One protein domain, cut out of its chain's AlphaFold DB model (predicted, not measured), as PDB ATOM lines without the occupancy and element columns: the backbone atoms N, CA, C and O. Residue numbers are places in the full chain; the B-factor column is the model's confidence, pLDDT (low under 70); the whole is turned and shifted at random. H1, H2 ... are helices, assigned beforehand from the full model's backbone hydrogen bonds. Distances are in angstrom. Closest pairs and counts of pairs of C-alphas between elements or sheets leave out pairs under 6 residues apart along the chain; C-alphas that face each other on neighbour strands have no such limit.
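Overview. This is residues 2 to 51 of the 530 residues of an uncharacterized protein of Kitasatospora gansuensis (UniProt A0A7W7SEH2). What does the model look like at first sight? It is a small horseshoe of chain: H1 makes one arm, H2 and the short H3 make the base, and residues 38 to 51, a tail with no named helix, make the other arm, while residues 5 to 10 run between the two arms. H1, the longest helix, touches H2 nearly at a right angle. What is it made of, and how large is it? The printed part has 50 residues with three named helices in the order H1, H2, H3 and no named strand; its class is all helix, though under half of the residues, 21 of 50, are in named elements. It is compact, with a radius of gyration of the C-alphas of 11.0 A and spans of 30 by 22 by 16 A.

Along the chain. Where is the longest helix? H1 is residues 12 to 22, from C-alpha 12 at (-31.962, 0.093, 27.533) to C-alpha 22 at (-16.925, 2.451, 25.845), 15.3 A from first to last C-alpha. Which helices follow it? H2 is residues 26 to 31, 8.6 A from first to last C-alpha. H3 is residues 34 to 37, 5.8 A long in the same sense, and ends with C-alpha 37 at (-31.083, -7.481, 10.623).

Arrangement. How does H1 stand to H2? They touch, with 5 pairs of C-alphas within 8 A; the closest C-alphas are those of Ala 15 and Ala 26, 6.6 A apart. Their lines are about perpendicular, at 83 degrees. Where does H3 stand? H2 and H3 are close but not clearly touching, and their closest C-alphas, those of Gln 30 and Ala 36, are 6.4 A apart. H1 and H3 are apart. What do the backbones show? In H1 and H2 every O i to N i+4 pair is within hydrogen-bond range. H3, with four residues, is too short for such a pair, and its one O i to N i+3 pair is within range.

Size, cuts and confidence. How far does it reach? The two C-alphas farthest apart are those of Val 21 and Val 41, 30.7 A, while the C-alphas of Lys 2 and Phe 51, the first and last printed, are 14.9 A apart. Is the path unbroken? The printed part has no cut, and the links H1 to H2 and H2 to H3 are tight. Residues 38 to 51 are a long stretch with no named element; their C-alphas lie 9 to 16 A from the mean of all C-alphas. Where is confidence low? The mean pLDDT of the printed part is 87.7, and residues 2 to 4 are under 70.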
ATOM      1  N   LYS A   2     -23.650 -14.707  30.775       52.81
ATOM      2  CA  LYS A   2     -23.723 -13.822  29.581       52.81
ATOM      3  C   LYS A   2     -24.989 -12.961  29.746       52.81
ATOM      4  O   LYS A   2     -25.977 -13.520  30.225       52.81
ATOM      5  N   PRO A   3     -24.974 -11.656  29.422       57.31
ATOM      6  CA  PRO A   3     -26.185 -10.850  29.498       57.31
ATOM      7  C   PRO A   3     -27.310 -11.546  28.721       57.31
ATOM      8  O   PRO A   3     -27.023 -12.116  27.657       57.31
ATOM      9  N   PRO A   4     -28.560 -11.537  29.217       62.03
ATOM     10  CA  PRO A   4     -29.687 -11.974  28.406       62.03
ATOM     11  C   PRO A   4     -29.633 -11.219  27.071       62.03
ATOM     12  O   PRO A   4     -29.282 -10.037  27.039       62.03
ATOM     13  N   PHE A   5     -29.902 -11.926  25.971       74.50
ATOM     14  CA  PHE A   5     -29.834 -11.396  24.601       74.50
ATOM     15  C   PHE A   5     -28.438 -10.993  24.091       74.50
ATOM     16  O   PHE A   5     -28.359 -10.290  23.088       74.50
ATOM     17  N   PHE A   6     -27.334 -11.441  24.709       77.38
ATOM     18  CA  PHE A   6     -25.973 -11.097  24.264       77.38
ATOM     19  C   PHE A   6     -25.767 -11.270  22.747       77.38
ATOM     20  O   PHE A   6     -25.968 -12.356  22.191       77.38
ATOM     21  N   GLY A   7     -25.369 -10.182  22.080       82.12
ATOM     22  CA  GLY A   7     -25.162 -10.128  20.632       82.12
ATOM     23  C   GLY A   7     -26.441 -10.315  19.801       82.12
ATOM     24  O   GLY A   7     -26.360 -10.458  18.583       82.12
ATOM     25  N   THR A   8     -27.608 -10.403  20.435       88.25
ATOM     26  CA  THR A   8     -28.917 -10.565  19.791       88.25
ATOM     27  C   THR A   8     -29.670  -9.242  19.799       88.25
ATOM     28  O   THR A   8     -30.084  -8.763  18.747       88.25
ATOM     29  N   ALA A   9     -29.801  -8.628  20.972       89.81
ATOM     30  CA  ALA A   9     -30.405  -7.316  21.172       89.81
ATOM     31  C   ALA A   9     -29.909  -6.715  22.494       89.81
ATOM     32  O   ALA A   9     -29.457  -7.438  23.384       89.81
ATOM     33  N   LEU A  10     -30.008  -5.394  22.640       87.94
ATOM     34  CA  LEU A  10     -29.655  -4.700  23.878       87.94
ATOM     35  C   LEU A  10     -30.900  -4.158  24.573       87.94
ATOM     36  O   LEU A  10     -31.727  -3.487  23.962       87.94
ATOM     37  N   THR A  11     -30.994  -4.397  25.882       87.06
ATOM     38  CA  THR A  11     -31.937  -3.665  26.736       87.06
ATOM     39  C   THR A  11     -31.435  -2.237  26.949       87.06
ATOM     40  O   THR A  11     -30.225  -1.996  26.908       87.06
ATOM     41  N   ALA A  12     -32.336  -1.296  27.247       86.19
ATOM     42  CA  ALA A  12     -31.962   0.093  27.533       86.19
ATOM     43  C   ALA A  12     -30.903   0.191  28.650       86.19
ATOM     44  O   ALA A  12     -29.915   0.914  28.523       86.19
ATOM     45  N   THR A  13     -31.048  -0.619  29.704       87.06
ATOM     46  CA  THR A  13     -30.090  -0.697  30.815       87.06
ATOM     47  C   THR A  13     -28.707  -1.171  30.369       87.06
ATOM     48  O   THR A  13     -27.698  -0.600  30.782       87.06
ATOM     49  N   HIS A  14     -28.624  -2.215  29.534       85.62
ATOM     50  CA  HIS A  14     -27.334  -2.704  29.038       85.62
ATOM     51  C   HIS A  14     -26.690  -1.722  28.058       85.62
ATOM     52  O   HIS A  14     -25.491  -1.478  28.172       85.62
ATOM     53  N   ALA A  15     -27.472  -1.119  27.159       87.50
ATOM     54  CA  ALA A  15     -26.978  -0.103  26.235       87.50
ATOM     55  C   ALA A  15     -26.381   1.098  26.986       87.50
ATOM     56  O   ALA A  15     -25.258   1.498  26.694       87.50
ATOM     57  N   GLY A  16     -27.073   1.609  28.014       88.38
ATOM     58  CA  GLY A  16     -26.578   2.719  28.837       88.38
ATOM     59  C   GLY A  16     -25.272   2.395  29.569       88.38
ATOM     60  O   GLY A  16     -24.353   3.209  29.582       88.38
ATOM     61  N   ARG A  17     -25.149   1.180  30.121       88.00
ATOM     62  CA  ARG A  17     -23.915   0.732  30.790       88.00
ATOM     63  C   ARG A  17     -22.743   0.582  29.827       88.00
ATOM     64  O   ARG A  17     -21.640   0.986  30.171       88.00
ATOM     65  N   ILE A  18     -22.968  -0.000  28.648       88.06
ATOM     66  CA  ILE A  18     -21.904  -0.173  27.652       88.06
ATOM     67  C   ILE A  18     -21.453   1.198  27.153       88.06
ATOM     68  O   ILE A  18     -20.263   1.480  27.210       88.06
ATOM     69  N   ARG A  19     -22.393   2.078  26.784       91.81
ATOM     70  CA  ARG A  19     -22.101   3.457  26.376       91.81
ATOM     71  C   ARG A  19     -21.257   4.204  27.410       91.81
ATOM     72  O   ARG A  19     -20.277   4.838  27.040       91.81
ATOM     73  N   ALA A  20     -21.598   4.104  28.696       92.12
ATOM     74  CA  ALA A  20     -20.845   4.770  29.760       92.12
ATOM     75  C   ALA A  20     -19.387   4.285  29.880       92.12
ATOM     76  O   ALA A  20     -18.530   5.047  30.312       92.12
ATOM     77  N   VAL A  21     -19.105   3.031  29.510       90.88
ATOM     78  CA  VAL A  21     -17.763   2.432  29.604       90.88
ATOM     79  C   VAL A  21     -16.965   2.593  28.311       90.88
ATOM     80  O   VAL A  21     -15.754   2.781  28.369       90.88
ATOM     81  N   THR A  22     -17.609   2.490  27.147       90.88
ATOM     82  CA  THR A  22     -16.925   2.451  25.845       90.88
ATOM     83  C   THR A  22     -16.970   3.770  25.085       90.88
ATOM     84  O   THR A  22     -16.222   3.924  24.126       90.88
ATOM     85  N   GLY A  23     -17.864   4.693  25.455       93.75
ATOM     86  CA  GLY A  23     -18.121   5.923  24.701       93.75
ATOM     87  C   GLY A  23     -18.859   5.715  23.373       93.75
ATOM     88  O   GLY A  23     -19.055   6.682  22.651       93.75
ATOM     89  N   LEU A  24     -19.275   4.483  23.050       93.69
ATOM     90  CA  LEU A  24     -19.994   4.182  21.808       93.69
ATOM     91  C   LEU A  24     -21.432   4.693  21.862       93.69
ATOM     92  O   LEU A  24     -22.123   4.553  22.880       93.69
ATOM     93  N   GLU A  25     -21.905   5.212  20.736       92.38
ATOM     94  CA  GLU A  25     -23.262   5.715  20.604       92.38
ATOM     95  C   GLU A  25     -24.293   4.585  20.556       92.38
ATOM     96  O   GLU A  25     -24.024   3.447  20.160       92.38
ATOM     97  N   ALA A  26     -25.532   4.904  20.938       86.62
ATOM     98  CA  ALA A  26     -26.607   3.913  20.982       86.62
ATOM     99  C   ALA A  26     -26.854   3.257  19.611       86.62
ATOM    100  O   ALA A  26     -27.112   2.055  19.546       86.62
ATOM    101  N   ALA A  27     -26.738   4.024  18.522       88.56
ATOM    102  CA  ALA A  27     -26.888   3.516  17.161       88.56
ATOM    103  C   ALA A  27     -25.785   2.510  16.789       88.56
ATOM    104  O   ALA A  27     -26.085   1.459  16.225       88.56
ATOM    105  N   GLU A  28     -24.532   2.780  17.165       92.31
ATOM    106  CA  GLU A  28     -23.401   1.874  16.929       92.31
ATOM    107  C   GLU A  28     -23.580   0.571  17.710       92.31
ATOM    108  O   GLU A  28     -23.437  -0.524  17.167       92.31
ATOM    109  N   LEU A  29     -23.988   0.678  18.977       91.06
ATOM    110  CA  LEU A  29     -24.251  -0.479  19.825       91.06
ATOM    111  C   LEU A  29     -25.390  -1.351  19.290       91.06
ATOM    112  O   LEU A  29     -25.287  -2.578  19.362       91.06
ATOM    113  N   GLN A  30     -26.448  -0.746  18.742       88.56
ATOM    114  CA  GLN A  30     -27.546  -1.471  18.094       88.56
ATOM    115  C   GLN A  30     -27.103  -2.127  16.780       88.56
ATOM    116  O   GLN A  30     -27.436  -3.286  16.542       88.56
ATOM    117  N   ALA A  31     -26.292  -1.444  15.966       91.00
ATOM    118  CA  ALA A  31     -25.740  -1.996  14.725       91.00
ATOM    119  C   ALA A  31     -24.836  -3.224  14.960       91.00
ATOM    120  O   ALA A  31     -24.672  -4.057  14.071       91.00
ATOM    121  N   MET A  32     -24.291  -3.377  16.172       92.19
ATOM    122  CA  MET A  32     -23.514  -4.547  16.600       92.19
ATOM    123  C   MET A  32     -24.374  -5.733  17.091       92.19
ATOM    124  O   MET A  32     -23.821  -6.741  17.538       92.19
ATOM    125  N   GLN A  33     -25.710  -5.653  17.032       92.12
ATOM    126  CA  GLN A  33     -26.628  -6.719  17.465       92.12
ATOM    127  C   GLN A  33     -27.329  -7.393  16.285       92.12
ATOM    128  O   GLN A  33     -27.684  -6.728  15.320       92.12
ATOM    129  N   LEU A  34     -27.639  -8.697  16.381       93.50
ATOM    130  CA  LEU A  34     -28.399  -9.407  15.331       93.50
ATOM    131  C   LEU A  34     -29.755  -8.763  15.002       93.50
ATOM    132  O   LEU A  34     -30.223  -8.900  13.877       93.50
ATOM    133  N   SER A  35     -30.383  -8.073  15.956       93.25
ATOM    134  CA  SER A  35     -31.614  -7.297  15.739       93.25
ATOM    135  C   SER A  35     -31.457  -6.179  14.705       93.25
ATOM    136  O   SER A  35     -32.452  -5.784  14.113       93.25
ATOM    137  N   ALA A  36     -30.235  -5.748  14.375       94.00
ATOM    138  CA  ALA A  36     -29.992  -4.854  13.243       94.00
ATOM    139  C   ALA A  36     -30.455  -5.450  11.898       94.00
ATOM    140  O   ALA A  36     -30.688  -4.713  10.940       94.00
ATOM    141  N   PHE A  37     -30.589  -6.776  11.806       95.25
ATOM    142  CA  PHE A  37     -31.083  -7.481  10.623       95.25
ATOM    143  C   PHE A  37     -32.599  -7.732  10.620       95.25
ATOM    144  O   PHE A  37     -33.102  -8.358   9.677       95.25
ATOM    145  N   ASP A  38     -33.308  -7.275  11.655       94.44
ATOM    146  CA  ASP A  38     -34.763  -7.374  11.734       94.44
ATOM    147  C   ASP A  38     -35.436  -6.600  10.592       94.44
ATOM    148  O   ASP A  38     -34.943  -5.563  10.142       94.44
ATOM    149  N   GLY A  39     -36.524  -7.152  10.059       90.88
ATOM    150  CA  GLY A  39     -37.228  -6.594   8.902       90.88
ATOM    151  C   GLY A  39     -36.461  -6.678   7.574       90.88
ATOM    152  O   GLY A  39     -36.951  -6.174   6.564       90.88
ATOM    153  N   ARG A  40     -35.283  -7.320   7.541       91.62
ATOM    154  CA  ARG A  40     -34.497  -7.562   6.316       91.62
ATOM    155  C   ARG A  40     -34.307  -9.050   6.052       91.62
ATOM    156  O   ARG A  40     -34.911  -9.596   5.136       91.62
ATOM    157  N   VAL A  41     -33.484  -9.712   6.865       94.62
ATOM    158  CA  VAL A  41     -33.180 -11.153   6.742       94.62
ATOM    159  C   VAL A  41     -33.710 -11.970   7.918       94.62
ATOM    160  O   VAL A  41     -33.939 -13.172   7.774       94.62
ATOM    161  N   LEU A  42     -33.944 -11.323   9.060       94.88
ATOM    162  CA  LEU A  42     -34.536 -11.933  10.246       94.88
ATOM    163  C   LEU A  42     -35.892 -11.283  10.533       94.88
ATOM    164  O   LEU A  42     -36.102 -10.114  10.221       94.88
ATOM    165  N   ASP A  43     -36.792 -12.059  11.127       92.88
ATOM    166  CA  ASP A  43     -38.027 -11.574  11.740       92.88
ATOM    167  C   ASP A  43     -37.927 -11.800  13.254       92.88
ATOM    168  O   ASP A  43     -38.030 -12.935  13.739       92.88
ATOM    169  N   MET A  44     -37.701 -10.715  13.993       92.56
ATOM    170  CA  MET A  44     -37.597 -10.705  15.453       92.56
ATOM    171  C   MET A  44     -38.949 -10.466  16.139       92.56
ATOM    172  O   MET A  44     -38.988 -10.285  17.358       92.56
ATOM    173  N   THR A  45     -40.067 -10.500  15.404       92.69
ATOM    174  CA  THR A  45     -41.413 -10.391  15.985       92.69
ATOM    175  C   THR A  45     -41.600 -11.418  17.101       92.69
ATOM    176  O   THR A  45     -41.354 -12.613  16.921       92.69
ATOM    177  N   GLY A  46     -42.072 -10.950  18.258       88.94
ATOM    178  CA  GLY A  46     -42.254 -11.769  19.458       88.94
ATOM    179  C   GLY A  46     -41.029 -11.833  20.375       88.94
ATOM    180  O   GLY A  46     -41.113 -12.458  21.432       88.94
ATOM    181  N   LEU A  47     -39.916 -11.182  20.019       90.44
ATOM    182  CA  LEU A  47     -38.805 -10.948  20.938       90.44
ATOM    183  C   LEU A  47     -39.211  -9.902  21.986       90.44
ATOM    184  O   LEU A  47     -39.416  -8.733  21.670       90.44
ATOM    185  N   ASP A  48     -39.277 -10.325  23.243       89.88
ATOM    186  CA  ASP A  48     -39.544  -9.468  24.394       89.88
ATOM    187  C   ASP A  48     -38.277  -9.347  25.243       89.88
ATOM    188  O   ASP A  48     -37.826 -10.319  25.860       89.88
ATOM    189  N   LEU A  49     -37.713  -8.139  25.284       87.69
ATOM    190  CA  LEU A  49     -36.490  -7.826  26.021       87.69
ATOM    191  C   LEU A  49     -36.662  -7.859  27.549       87.69
ATOM    192  O   LEU A  49     -35.659  -7.870  28.266       87.69
ATOM    193  N   ALA A  50     -37.896  -7.905  28.057       86.56
ATOM    194  CA  ALA A  50     -38.188  -8.140  29.468       86.56
ATOM    195  C   ALA A  50     -38.203  -9.638  29.829       86.56
ATOM    196  O   ALA A  50     -38.067  -9.988  31.003       86.56
ATOM    197  N   PHE A  51     -38.319 -10.535  28.842       85.44
ATOM    198  CA  PHE A  51     -38.483 -11.971  29.065       85.44
ATOM    199  C   PHE A  51     -37.503 -12.804  28.227       85.44
ATOM    200  O   PHE A  51     -37.770 -13.122  27.076       85.44
TER     201      PHE A  51